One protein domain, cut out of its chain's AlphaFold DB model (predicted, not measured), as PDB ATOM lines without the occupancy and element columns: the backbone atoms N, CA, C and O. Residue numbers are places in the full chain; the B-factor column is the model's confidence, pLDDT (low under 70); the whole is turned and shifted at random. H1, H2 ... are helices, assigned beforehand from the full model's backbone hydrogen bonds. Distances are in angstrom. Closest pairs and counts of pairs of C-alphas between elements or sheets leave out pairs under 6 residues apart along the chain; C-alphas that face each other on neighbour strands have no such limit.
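This is residues 109 to 204 of the 231 residues of an uncharacterized protein of Pisolithus tinctorius Marx 270 (UniProt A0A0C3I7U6). One long helix, H4, makes a rod's length; kinked H3 packs on its first part, H1 crosses H3, and residues 196 to 204 stick out. There are 96 residues printed, with helices H1 to H4 in chain order and no named strand: all helix, loose, radius of gyration of the C-alphas 15.7 A, spans 60 by 21 by 18 A.

Find C-alpha 170 at (-49.090, 34.188, -32.632); H4, residues 170 to 204, runs 51.2 A to C-alpha 204 at (-4.888, 53.198, -15.263). H3, residues 144 to 160, spans 18.4 A; H1, residues 109 to 119, 15.3 A; H2, residues 124 to 131, 10.7 A.

Look at H4's residues 172 to 180, which alone touch H3, closest C-alphas Ala 148 and Cys 176, 5.4 A, steep tilt of 45 degrees, opposite ways. H1 touches H3, closest C-alphas Val 116 and Leu 151, 6.4 A. H2 is near H1. Every O i to N i+4 pair is within hydrogen-bond range in H1, H2 and H4; in H3 7 of 13.

The printed part has no cut; H2 to H3 is a long link; no printed residue is under 70 in pLDDT.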
ATOM      1  N   ILE A 109     -28.396  31.984 -35.559       93.31
ATOM      2  CA  ILE A 109     -29.579  32.792 -35.194       93.31
ATOM      3  C   ILE A 109     -29.168  34.183 -34.709       93.31
ATOM      4  O   ILE A 109     -29.784  35.176 -35.076       93.31
ATOM      5  N   ASN A 110     -28.098  34.266 -33.914       92.81
ATOM      6  CA  ASN A 110     -27.584  35.546 -33.431       92.81
ATOM      7  C   ASN A 110     -27.150  36.459 -34.577       92.81
ATOM      8  O   ASN A 110     -27.496  37.630 -34.564       92.81
ATOM      9  N   ARG A 111     -26.471  35.898 -35.585       94.00
ATOM     10  CA  ARG A 111     -26.052  36.643 -36.771       94.00
ATOM     11  C   ARG A 111     -27.256  37.143 -37.566       94.00
ATOM     12  O   ARG A 111     -27.273  38.291 -37.968       94.00
ATOM     13  N   LEU A 112     -28.291  36.317 -37.729       95.69
ATOM     14  CA  LEU A 112     -29.533  36.763 -38.370       95.69
ATOM     15  C   LEU A 112     -30.208  37.901 -37.599       95.69
ATOM     16  O   LEU A 112     -30.741  38.819 -38.214       95.69
ATOM     17  N   ILE A 113     -30.196  37.845 -36.265       96.19
ATOM     18  CA  ILE A 113     -30.713  38.931 -35.425       96.19
ATOM     19  C   ILE A 113     -29.879  40.199 -35.625       96.19
ATOM     20  O   ILE A 113     -30.467  41.262 -35.800       96.19
ATOM     21  N   ASP A 114     -28.549  40.090 -35.637       95.81
ATOM     22  CA  ASP A 114     -27.642  41.216 -35.890       95.81
ATOM     23  C   ASP A 114     -27.932  41.866 -37.247       95.81
ATOM     24  O   ASP A 114     -28.210  43.062 -37.294       95.81
ATOM     25  N   ASP A 115     -27.994  41.068 -38.317       96.56
ATOM     26  CA  ASP A 115     -28.277  41.540 -39.677       96.56
ATOM     27  C   ASP A 115     -29.636  42.265 -39.755       96.56
ATOM     28  O   ASP A 115     -29.779  43.294 -40.422       96.56
ATOM     29  N   VAL A 116     -30.666  41.738 -39.077       97.19
ATOM     30  CA  VAL A 116     -32.005  42.351 -39.045       97.19
ATOM     31  C   VAL A 116     -32.000  43.660 -38.264       97.19
ATOM     32  O   VAL A 116     -32.608  44.633 -38.714       97.19
ATOM     33  N   LEU A 117     -31.344  43.696 -37.103       96.69
ATOM     34  CA  LEU A 117     -31.242  44.908 -36.294       96.69
ATOM     35  C   LEU A 117     -30.465  45.990 -37.041       96.69
ATOM     36  O   LEU A 117     -30.910  47.132 -37.070       96.69
ATOM     37  N   GLU A 118     -29.356  45.639 -37.685       96.31
ATOM     38  CA  GLU A 118     -28.552  46.562 -38.486       96.31
ATOM     39  C   GLU A 118     -29.340  47.126 -39.671       96.31
ATOM     40  O   GLU A 118     -29.407  48.343 -39.838       96.31
ATOM     41  N   THR A 119     -30.023  46.265 -40.433       95.88
ATOM     42  CA  THR A 119     -30.879  46.691 -41.557       95.88
ATOM     43  C   THR A 119     -31.986  47.643 -41.095       95.88
ATOM     44  O   THR A 119     -32.377  48.553 -41.822       95.88
ATOM     45  N   ALA A 120     -32.493  47.450 -39.877       94.81
ATOM     46  CA  ALA A 120     -33.527  48.288 -39.283       94.81
ATOM     47  C   ALA A 120     -32.987  49.553 -38.586       94.81
ATOM     48  O   ALA A 120     -33.780  50.252 -37.950       94.81
ATOM     49  N   GLY A 121     -31.677  49.828 -38.646       93.88
ATOM     50  CA  GLY A 121     -31.041  50.961 -37.960       93.88
ATOM     51  C   GLY A 121     -31.058  50.848 -36.431       93.88
ATOM     52  O   GLY A 121     -31.008  51.851 -35.731       93.88
ATOM     53  N   ARG A 122     -31.195  49.630 -35.900       94.81
ATOM     54  CA  ARG A 122     -31.363  49.315 -34.471       94.81
ATOM     55  C   ARG A 122     -30.212  48.467 -33.926       94.81
ATOM     56  O   ARG A 122     -30.373  47.778 -32.915       94.81
ATOM     57  N   SER A 123     -29.050  48.476 -34.581       94.56
ATOM     58  CA  SER A 123     -27.867  47.819 -34.015       94.56
ATOM     59  C   SER A 123     -27.481  48.478 -32.679       94.56
ATOM     60  O   SER A 123     -27.744  49.667 -32.476       94.56
ATOM     61  N   PRO A 124     -26.828  47.749 -31.755       94.00
ATOM     62  CA  PRO A 124     -26.388  48.309 -30.480       94.00
ATOM     63  C   PRO A 124     -25.628  49.636 -30.605       94.00
ATOM     64  O   PRO A 124     -25.898  50.569 -29.856       94.00
ATOM     65  N   ILE A 125     -24.708  49.737 -31.567       91.75
ATOM     66  CA  ILE A 125     -23.881  50.933 -31.767       91.75
ATOM     67  C   ILE A 125     -24.741  52.113 -32.229       91.75
ATOM     68  O   ILE A 125     -24.648  53.188 -31.643       91.75
ATOM     69  N   GLN A 126     -25.615  51.901 -33.220       93.75
ATOM     70  CA  GLN A 126     -26.529  52.940 -33.712       93.75
ATOM     71  C   GLN A 126     -27.415  53.471 -32.581       93.75
ATOM     72  O   GLN A 126     -27.470  54.675 -32.364       93.75
ATOM     73  N   ILE A 127     -28.001  52.581 -31.774       95.06
ATOM     74  CA  ILE A 127     -28.852  52.983 -30.647       95.06
ATOM     75  C   ILE A 127     -28.077  53.798 -29.604       95.06
ATOM     76  O   ILE A 127     -28.607  54.784 -29.098       95.06
ATOM     77  N   LEU A 128     -26.834  53.428 -29.276       93.12
ATOM     78  CA  LEU A 128     -26.007  54.219 -28.352       93.12
ATOM     79  C   LEU A 128     -25.726  55.623 -28.902       93.12
ATOM     80  O   LEU A 128     -25.823  56.600 -28.155       93.12
ATOM     81  N   CYS A 129     -25.414  55.727 -30.197       91.88
ATOM     82  CA  CYS A 129     -25.185  57.002 -30.875       91.88
ATOM     83  C   CYS A 129     -26.447  57.873 -30.899       91.88
ATOM     84  O   CYS A 129     -26.389  59.040 -30.508       91.88
ATOM     85  N   ASP A 130     -27.585  57.303 -31.293       92.88
ATOM     86  CA  ASP A 130     -28.851  58.022 -31.452       92.88
ATOM     87  C   ASP A 130     -29.396  58.520 -30.109       92.88
ATOM     88  O   ASP A 130     -29.816  59.672 -29.986       92.88
ATOM     89  N   PHE A 131     -29.330  57.682 -29.069       91.00
ATOM     90  CA  PHE A 131     -29.762  58.048 -27.716       91.00
ATOM     91  C   PHE A 131     -28.712  58.855 -26.941       91.00
ATOM     92  O   PHE A 131     -29.005  59.309 -25.834       91.00
ATOM     93  N   LYS A 132     -27.498  59.031 -27.485       91.62
ATOM     94  CA  LYS A 132     -26.373  59.732 -26.838       91.62
ATOM     95  C   LYS A 132     -26.140  59.263 -25.398       91.62
ATOM     96  O   LYS A 132     -25.995  60.062 -24.474       91.62
ATOM     97  N   THR A 133     -26.141  57.949 -25.205       90.31
ATOM     98  CA  THR A 133     -26.064  57.298 -23.891       90.31
ATOM     99  C   THR A 133     -24.929  56.280 -23.878       90.31
ATOM    100  O   THR A 133     -24.727  55.582 -24.871       90.31
ATOM    101  N   PRO A 134     -24.212  56.120 -22.751       86.75
ATOM    102  CA  PRO A 134     -23.222  55.055 -22.594       86.75
ATOM    103  C   PRO A 134     -23.867  53.682 -22.341       86.75
ATOM    104  O   PRO A 134     -23.176  52.672 -22.254       86.75
ATOM    105  N   SER A 135     -25.192  53.616 -22.176       91.56
ATOM    106  CA  SER A 135     -25.899  52.383 -21.840       91.56
ATOM    107  C   SER A 135     -27.072  52.124 -22.772       91.56
ATOM    108  O   SER A 135     -27.857  53.018 -23.085       91.56
ATOM    109  N   LEU A 136     -27.217  50.867 -23.187       93.31
ATOM    110  CA  LEU A 136     -28.324  50.458 -24.038       93.31
ATOM    111  C   LEU A 136     -29.664  50.524 -23.277       93.31
ATOM    112  O   LEU A 136     -29.775  49.939 -22.182       93.31
ATOM    113  N   PRO A 137     -30.695  51.158 -23.868       94.00
ATOM    114  CA  PRO A 137     -32.014  51.270 -23.263       94.00
ATOM    115  C   PRO A 137     -32.744  49.914 -23.238       94.00
ATOM    116  O   PRO A 137     -32.214  48.865 -23.628       94.00
ATOM    117  N   THR A 138     -33.971  49.896 -22.715       93.25
ATOM    118  CA  THR A 138     -34.808  48.686 -22.737       93.25
ATOM    119  C   THR A 138     -35.156  48.281 -24.172       93.25
ATOM    120  O   THR A 138     -35.061  49.088 -25.095       93.25
ATOM    121  N   ALA A 139     -35.550  47.021 -24.372       92.62
ATOM    122  CA  ALA A 139     -35.940  46.512 -25.689       92.62
ATOM    123  C   ALA A 139     -37.126  47.300 -26.275       92.62
ATOM    124  O   ALA A 139     -37.177  47.560 -27.474       92.62
ATOM    125  N   GLU A 140     -38.049  47.710 -25.405       92.75
ATOM    126  CA  GLU A 140     -39.226  48.508 -25.736       92.75
ATOM    127  C   GLU A 140     -38.826  49.915 -26.193       92.75
ATOM    128  O   GLU A 140     -39.284  50.374 -27.233       92.75
ATOM    129  N   ALA A 141     -37.922  50.575 -25.459       92.62
ATOM    130  CA  ALA A 141     -37.439  51.911 -25.804       92.62
ATOM    131  C   ALA A 141     -36.581  51.915 -27.082       92.62
ATOM    132  O   ALA A 141     -36.671  52.848 -27.870       92.62
ATOM    133  N   ALA A 142     -35.803  50.855 -27.315       93.06
ATOM    134  CA  ALA A 142     -35.063  50.647 -28.562       93.06
ATOM    135  C   ALA A 142     -35.946  50.157 -29.729       93.06
ATOM    136  O   ALA A 142     -35.440  49.955 -30.830       93.06
ATOM    137  N   GLN A 143     -37.242  49.914 -29.491       94.62
ATOM    138  CA  GLN A 143     -38.207  49.456 -30.495       94.62
ATOM    139  C   GLN A 143     -37.742  48.217 -31.282       94.62
ATOM    140  O   GLN A 143     -38.055  48.054 -32.462       94.62
ATOM    141  N   ILE A 144     -36.991  47.309 -30.647       95.38
ATOM    142  CA  ILE A 144     -36.428  46.139 -31.346       95.38
ATOM    143  C   ILE A 144     -37.504  45.135 -31.768       95.38
ATOM    144  O   ILE A 144     -37.261  44.290 -32.621       95.38
ATOM    145  N   TYR A 145     -38.695  45.185 -31.165       95.62
ATOM    146  CA  TYR A 145     -39.777  44.255 -31.487       95.62
ATOM    147  C   TYR A 145     -40.432  44.533 -32.843       95.62
ATOM    148  O   TYR A 145     -41.069  43.627 -33.380       95.62
ATOM    149  N   ASP A 146     -40.219  45.715 -33.426       94.31
ATOM    150  CA  ASP A 146     -40.623  46.016 -34.807       94.31
ATOM    151  C   ASP A 146     -39.871  45.126 -35.810       94.31
ATOM    152  O   ASP A 146     -40.351  44.841 -36.906       94.31
ATOM    153  N   CYS A 147     -38.712  44.599 -35.404       95.75
ATOM    154  CA  CYS A 147     -37.923  43.651 -36.177       95.75
ATOM    155  C   CYS A 147     -38.476  42.215 -36.157       95.75
ATOM    156  O   CYS A 147     -37.890  41.340 -36.793       95.75
ATOM    157  N   ALA A 148     -39.580  41.933 -35.453       95.25
ATOM    158  CA  ALA A 148     -40.130  40.578 -35.369       95.25
ATOM    159  C   ALA A 148     -40.555  40.029 -36.743       95.25
ATOM    160  O   ALA A 148     -40.263  38.878 -37.043       95.25
ATOM    161  N   THR A 149     -41.181  40.849 -37.590       95.25
ATOM    162  CA  THR A 149     -41.608  40.454 -38.944       95.25
ATOM    163  C   THR A 149     -40.450  40.140 -39.888       95.25
ATOM    164  O   THR A 149     -40.421  39.027 -40.414       95.25
ATOM    165  N   PRO A 150     -39.461  41.033 -40.093       95.50
ATOM    166  CA  PRO A 150     -38.324  40.702 -40.952       95.50
ATOM    167  C   PRO A 150     -37.507  39.517 -40.413       95.50
ATOM    168  O   PRO A 150     -36.978  38.729 -41.197       95.50
ATOM    169  N   LEU A 151     -37.436  39.345 -39.088       96.81
ATOM    170  CA  LEU A 151     -36.798  38.181 -38.480       96.81
ATOM    171  C   LEU A 151     -37.576  36.888 -38.756       96.81
ATOM    172  O   LEU A 151     -36.972  35.891 -39.145       96.81
ATOM    173  N   ALA A 152     -38.902  36.909 -38.605       96.12
ATOM    174  CA  ALA A 152     -39.763  35.767 -38.890       96.12
ATOM    175  C   ALA A 152     -39.659  35.329 -40.356       96.12
ATOM    176  O   ALA A 152     -39.481  34.141 -40.607       96.12
ATOM    177  N   GLN A 153     -39.663  36.275 -41.304       94.62
ATOM    178  CA  GLN A 153     -39.472  35.974 -42.728       94.62
ATOM    179  C   GLN A 153     -38.123  35.286 -42.987       94.62
ATOM    180  O   GLN A 153     -38.055  34.319 -43.739       94.62
ATOM    181  N   LYS A 154     -37.031  35.758 -42.368       94.94
ATOM    182  CA  LYS A 154     -35.704  35.139 -42.543       94.94
ATOM    183  C   LYS A 154     -35.610  33.747 -41.920       94.94
ATOM    184  O   LYS A 154     -34.900  32.898 -42.448       94.94
ATOM    185  N   LEU A 155     -36.275  33.526 -40.786       95.12
ATOM    186  CA  LEU A 155     -36.208  32.258 -40.059       95.12
ATOM    187  C   LEU A 155     -37.133  31.198 -40.643       95.12
ATOM    188  O   LEU A 155     -36.727  30.041 -40.757       95.12
ATOM    189  N   PHE A 156     -38.356  31.582 -41.001       94.81
ATOM    190  CA  PHE A 156     -39.426  30.645 -41.331       94.81
ATOM    191  C   PHE A 156     -40.086  30.890 -42.689       94.81
ATOM    192  O   PHE A 156     -41.080  30.235 -42.961       94.81
ATOM    193  N   GLY A 157     -39.597  31.826 -43.506       92.88
ATOM    194  CA  GLY A 157     -40.185  32.093 -44.817       92.88
ATOM    195  C   GLY A 157     -41.667  32.459 -44.736       92.88
ATOM    196  O   GLY A 157     -42.103  33.167 -43.822       92.88
ATOM    197  N   ASP A 158     -42.435  31.952 -45.693       92.06
ATOM    198  CA  ASP A 158     -43.871  32.212 -45.804       92.06
ATOM    199  C   ASP A 158     -44.668  31.423 -44.748       92.06
ATOM    200  O   ASP A 158     -45.759  31.825 -44.339       92.06
ATOM    201  N   GLU A 159     -44.093  30.348 -44.201       91.75
ATOM    202  CA  GLU A 159     -44.684  29.533 -43.139       91.75
ATOM    203  C   GLU A 159     -44.817  30.286 -41.803       91.75
ATOM    204  O   GLU A 159     -45.542  29.832 -40.907       91.75
ATOM    205  N   ALA A 160     -44.172  31.452 -41.667       92.38
ATOM    206  CA  ALA A 160     -44.366  32.376 -40.551       92.38
ATOM    207  C   ALA A 160     -45.776  32.997 -40.502       92.38
ATOM    208  O   ALA A 160     -46.221  33.418 -39.425       92.38
ATOM    209  N   PHE A 161     -46.463  33.089 -41.644       93.38
ATOM    210  CA  PHE A 161     -47.658  33.912 -41.821       93.38
ATOM    211  C   PHE A 161     -48.957  33.099 -41.783       93.38
ATOM    212  O   PHE A 161     -48.988  31.879 -41.965       93.38
ATOM    213  N   LEU A 162     -50.060  33.788 -41.496       89.25
ATOM    214  CA  LEU A 162     -51.407  33.226 -41.517       89.25
ATOM    215  C   LEU A 162     -51.948  33.230 -42.952       89.25
ATOM    216  O   LEU A 162     -52.467  34.244 -43.426       89.25
ATOM    217  N   GLY A 163     -51.847  32.087 -43.633       82.62
ATOM    218  CA  GLY A 163     -52.348  31.919 -45.000       82.62
ATOM    219  C   GLY A 163     -51.706  32.920 -45.963       82.62
ATOM    220  O   GLY A 163     -50.489  33.036 -46.012       82.62
ATOM    221  N   THR A 164     -52.524  33.668 -46.706       77.38
ATOM    222  CA  THR A 164     -52.066  34.717 -47.638       77.38
ATOM    223  C   THR A 164     -51.989  36.112 -47.003       77.38
ATOM    224  O   THR A 164     -51.862  37.105 -47.716       77.38
ATOM    225  N   SER A 165     -52.150  36.226 -45.681       81.38
ATOM    226  CA  SER A 165     -52.098  37.519 -44.989       81.38
ATOM    227  C   SER A 165     -50.663  37.927 -44.643       81.38
ATOM    228  O   SER A 165     -49.775  37.090 -44.529       81.38
ATOM    229  N   SER A 166     -50.449  39.218 -44.386       84.75
ATOM    230  CA  SER A 166     -49.194  39.743 -43.828       84.75
ATOM    231  C   SER A 166     -49.092  39.584 -42.303       84.75
ATOM    232  O   SER A 166     -48.167  40.112 -41.682       84.75
ATOM    233  N   LEU A 167     -50.041  38.878 -41.677       91.56
ATOM    234  CA  LEU A 167     -50.084  38.680 -40.232       91.56
ATOM    235  C   LEU A 167     -49.291  37.436 -39.839       91.56
ATOM    236  O   LEU A 167     -49.509  36.346 -40.367       91.56
ATOM    237  N   LEU A 168     -48.397  37.594 -38.868       92.50
ATOM    238  CA  LEU A 168     -47.634  36.489 -38.297       92.50
ATOM    239  C   LEU A 168     -48.511  35.603 -37.411       92.50
ATOM    240  O   LEU A 168     -49.384  36.089 -36.687       92.50
ATOM    241  N   LYS A 169     -48.198  34.305 -37.383       92.62
ATOM    242  CA  LYS A 169     -48.738  33.376 -36.381       92.62
ATOM    243  C   LYS A 169     -48.366  33.846 -34.967       92.62
ATOM    244  O   LYS A 169     -47.241  34.286 -34.727       92.62
ATOM    245  N   GLY A 170     -49.289  33.714 -34.011       90.25
ATOM    246  CA  GLY A 170     -49.090  34.188 -32.632       90.25
ATOM    247  C   GLY A 170     -47.839  33.609 -31.958       90.25
ATOM    248  O   GLY A 170     -47.035  34.354 -31.396       90.25
ATOM    249  N   GLU A 171     -47.610  32.301 -32.103       89.31
ATOM    250  CA  GLU A 171     -46.425  31.634 -31.548       89.31
ATOM    251  C   GLU A 171     -45.122  32.052 -32.248       89.31
ATOM    252  O   GLU A 171     -44.080  32.158 -31.603       89.31
ATOM    253  N   VAL A 172     -45.175  32.406 -33.538       94.06
ATOM    254  CA  VAL A 172     -44.023  32.968 -34.267       94.06
ATOM    255  C   VAL A 172     -43.670  34.354 -33.728       94.06
ATOM    256  O   VAL A 172     -42.492  34.640 -33.499       94.06
ATOM    257  N   VAL A 173     -44.667  35.203 -33.452       94.12
ATOM    258  CA  VAL A 173     -44.451  36.509 -32.802       94.12
ATOM    259  C   VAL A 173     -43.819  36.320 -31.427       94.12
ATOM    260  O   VAL A 173     -42.818  36.972 -31.113       94.12
ATOM    261  N   LYS A 174     -44.376  35.418 -30.610       92.00
ATOM    262  CA  LYS A 174     -43.864  35.104 -29.269       92.00
ATOM    263  C   LYS A 174     -42.420  34.610 -29.329       92.00
ATOM    264  O   LYS A 174     -41.573  35.101 -28.575       92.00
ATOM    265  N   PHE A 175     -42.115  33.711 -30.262       94.44
ATOM    266  CA  PHE A 175     -40.769  33.202 -30.491       94.44
ATOM    267  C   PHE A 175     -39.792  34.314 -30.888       94.44
ATOM    268  O   PHE A 175     -38.769  34.499 -30.223       94.44
ATOM    269  N   CYS A 176     -40.123  35.103 -31.917       95.75
ATOM    270  CA  CYS A 176     -39.261  36.173 -32.425       95.75
ATOM    271  C   CYS A 176     -38.981  37.230 -31.353       95.75
ATOM    272  O   CYS A 176     -37.830  37.604 -31.130       95.75
ATOM    273  N   ARG A 177     -40.016  37.668 -30.622       95.12
ATOM    274  CA  ARG A 177     -39.849  38.598 -29.496       95.12
ATOM    275  C   ARG A 177     -38.952  38.014 -28.412       95.12
ATOM    276  O   ARG A 177     -38.078  38.718 -27.919       95.12
ATOM    277  N   THR A 178     -39.102  36.730 -28.093       93.88
ATOM    278  CA  THR A 178     -38.263  36.061 -27.090       93.88
ATOM    279  C   THR A 178     -36.788  36.070 -27.488       93.88
ATOM    280  O   THR A 178     -35.943  36.487 -26.693       93.88
ATOM    281  N   ILE A 179     -36.448  35.668 -28.717       95.00
ATOM    282  CA  ILE A 179     -35.044  35.633 -29.165       95.00
ATOM    283  C   ILE A 179     -34.442  37.038 -29.323       95.00
ATOM    284  O   ILE A 179     -33.262  37.227 -29.012       95.00
ATOM    285  N   LEU A 180     -35.251  38.033 -29.703       95.81
ATOM    286  CA  LEU A 180     -34.859  39.447 -29.713       95.81
ATOM    287  C   LEU A 180     -34.554  39.942 -28.297       95.81
ATOM    288  O   LEU A 180     -33.477  40.483 -28.060       95.81
ATOM    289  N   SER A 181     -35.438  39.693 -27.326       94.94
ATOM    290  CA  SER A 181     -35.204  40.069 -25.926       94.94
ATOM    291  C   SER A 181     -33.959  39.390 -25.351       94.94
ATOM    292  O   SER A 181     -33.190  40.024 -24.626       94.94
ATOM    293  N   LEU A 182     -33.746  38.100 -25.630       93.50
ATOM    294  CA  LEU A 182     -32.560  37.369 -25.171       93.50
ATOM    295  C   LEU A 182     -31.274  37.983 -25.745       93.50
ATOM    296  O   LEU A 182     -30.331  38.237 -24.992       93.50
ATOM    297  N   SER A 183     -31.265  38.282 -27.045       94.44
ATOM    298  CA  SER A 183     -30.120  38.893 -27.730       94.44
ATOM    299  C   SER A 183     -29.859  40.315 -27.242       94.44
ATOM    300  O   SER A 183     -28.729  40.648 -26.893       94.44
ATOM    301  N   TRP A 184     -30.906  41.124 -27.084       95.69
ATOM    302  CA  TRP A 184     -30.777  42.484 -26.566       95.69
ATOM    303  C   TRP A 184     -30.211  42.511 -25.152       95.69
ATOM    304  O   TRP A 184     -29.287  43.265 -24.863       95.69
ATOM    305  N   ASN A 185     -30.682  41.630 -24.266       93.56
ATOM    306  CA  ASN A 185     -30.119  41.530 -22.919       93.56
ATOM    307  C   ASN A 185     -28.650  41.092 -22.924       93.56
ATOM    308  O   ASN A 185     -27.891  41.528 -22.055       93.56
ATOM    309  N   ARG A 186     -28.228  40.263 -23.887       93.25
ATOM    310  CA  ARG A 186     -26.805  39.958 -24.087       93.25
ATOM    311  C   ARG A 186     -26.030  41.217 -24.474       93.25
ATOM    312  O   ARG A 186     -25.006  41.473 -23.845       93.25
ATOM    313  N   TYR A 187     -26.515  42.013 -25.429       95.00
ATOM    314  CA  TYR A 187     -25.855  43.269 -25.814       95.00
ATOM    315  C   TYR A 187     -25.781  44.252 -24.656       95.00
ATOM    316  O   TYR A 187     -24.708  44.774 -24.385       95.00
ATOM    317  N   ARG A 188     -26.871  44.437 -23.900       94.50
ATOM    318  CA  ARG A 188     -26.880  45.302 -22.708       94.50
ATOM    319  C   ARG A 188     -25.790  44.903 -21.717       94.50
ATOM    320  O   ARG A 188     -25.039  45.757 -21.264       94.50
ATOM    321  N   LYS A 189     -25.662  43.604 -21.421       94.00
ATOM    322  CA  LYS A 189     -24.608  43.086 -20.531       94.00
ATOM    323  C   LYS A 189     -23.205  43.289 -21.103       94.00
ATOM    324  O   LYS A 189     -22.308  43.634 -20.341       94.00
ATOM    325  N   ALA A 190     -23.019  43.059 -22.404       93.50
ATOM    326  CA  ALA A 190     -21.736  43.260 -23.073       93.50
ATOM    327  C   ALA A 190     -21.318  44.735 -23.015       93.50
ATOM    328  O   ALA A 190     -20.274  45.031 -22.453       93.50
ATOM    329  N   VAL A 191     -22.189  45.655 -23.438       93.12
ATOM    330  CA  VAL A 191     -21.938  47.101 -23.383       93.12
ATOM    331  C   VAL A 191     -21.644  47.560 -21.956       93.12
ATOM    332  O   VAL A 191     -20.657  48.245 -21.731       93.12
ATOM    333  N   SER A 192     -22.432  47.140 -20.960       91.75
ATOM    334  CA  SER A 192     -22.156  47.504 -19.561       91.75
ATOM    335  C   SER A 192     -20.804  46.998 -19.056       91.75
ATOM    336  O   SER A 192     -20.185  47.655 -18.224       91.75
ATOM    337  N   ARG A 193     -20.351  45.827 -19.510       92.38
ATOM    338  CA  ARG A 193     -19.021  45.309 -19.177       92.38
ATOM    339  C   ARG A 193     -17.933  46.113 -19.885       92.38
ATOM    340  O   ARG A 193     -16.942  46.447 -19.248       92.38
ATOM    341  N   ASP A 194     -18.126  46.415 -21.160       90.25
ATOM    342  CA  ASP A 194     -17.130  47.100 -21.981       90.25
ATOM    343  C   ASP A 194     -16.944  48.553 -21.508       90.25
ATOM    344  O   ASP A 194     -15.812  49.010 -21.402       90.25
ATOM    345  N   VAL A 195     -18.018  49.235 -21.087       88.44
ATOM    346  CA  VAL A 195     -17.944  50.553 -20.423       88.44
ATOM    347  C   VAL A 195     -17.096  50.488 -19.152       88.44
ATOM    348  O   VAL A 195     -16.145  51.246 -19.020       88.44
ATOM    349  N   ARG A 196     -17.359  49.526 -18.255       90.38
ATOM    350  CA  ARG A 196     -16.564  49.361 -17.022       90.38
ATOM    351  C   ARG A 196     -15.090  49.077 -17.304       90.38
ATOM    352  O   ARG A 196     -14.226  49.499 -16.543       90.38
ATOM    353  N   LEU A 197     -14.807  48.322 -18.365       91.69
ATOM    354  CA  LEU A 197     -13.438  48.051 -18.789       91.69
ATOM    355  C   LEU A 197     -12.757  49.330 -19.286       91.69
ATOM    356  O   LEU A 197     -11.614  49.577 -18.917       91.69
ATOM    357  N   MET A 198     -13.453  50.142 -20.085       90.44
ATOM    358  CA  MET A 198     -12.927  51.423 -20.564       90.44
ATOM    359  C   MET A 198     -12.655  52.395 -19.414       90.44
ATOM    360  O   MET A 198     -11.584  52.992 -19.396       90.44
ATOM    361  N   ASP A 199     -13.553  52.491 -18.429       90.62
ATOM    362  CA  ASP A 199     -13.349  53.330 -17.240       90.62
ATOM    363  C   ASP A 199     -12.085  52.904 -16.474       90.62
ATOM    364  O   ASP A 199     -11.224  53.728 -16.166       90.62
ATOM    365  N   SER A 200     -11.912  51.597 -16.248       91.12
ATOM    366  CA  SER A 200     -10.728  51.059 -15.567       91.12
ATOM    367  C   SER A 200      -9.429  51.300 -16.346       91.12
ATOM    368  O   SER A 200      -8.403  51.629 -15.746       91.12
ATOM    369  N   LEU A 201      -9.451  51.152 -17.673       91.19
ATOM    370  CA  LEU A 201      -8.291  51.442 -18.519       91.19
ATOM    371  C   LEU A 201      -7.960  52.935 -18.518       91.19
ATOM    372  O   LEU A 201      -6.786  53.300 -18.469       91.19
ATOM    373  N   TYR A 202      -8.976  53.797 -18.534       90.50
ATOM    374  CA  TYR A 202      -8.800  55.242 -18.471       90.50
ATOM    375  C   TYR A 202      -8.169  55.677 -17.144       90.50
ATOM    376  O   TYR A 202      -7.219  56.461 -17.143       90.50
ATOM    377  N   GLU A 203      -8.632  55.129 -16.019       90.81
ATOM    378  CA  GLU A 203      -8.025  55.359 -14.702       90.81
ATOM    379  C   GLU A 203      -6.560  54.909 -14.667       90.81
ATOM    380  O   GLU A 203      -5.701  55.658 -14.203       90.81
ATOM    381  N   MET A 204      -6.253  53.730 -15.215       89.19
ATOM    382  CA  MET A 204      -4.888  53.198 -15.263       89.19
ATOM    383  C   MET A 204      -3.949  54.080 -16.095       89.19
ATOM    384  O   MET A 204      -2.851  54.405 -15.644       89.19
TER     385      MET A 204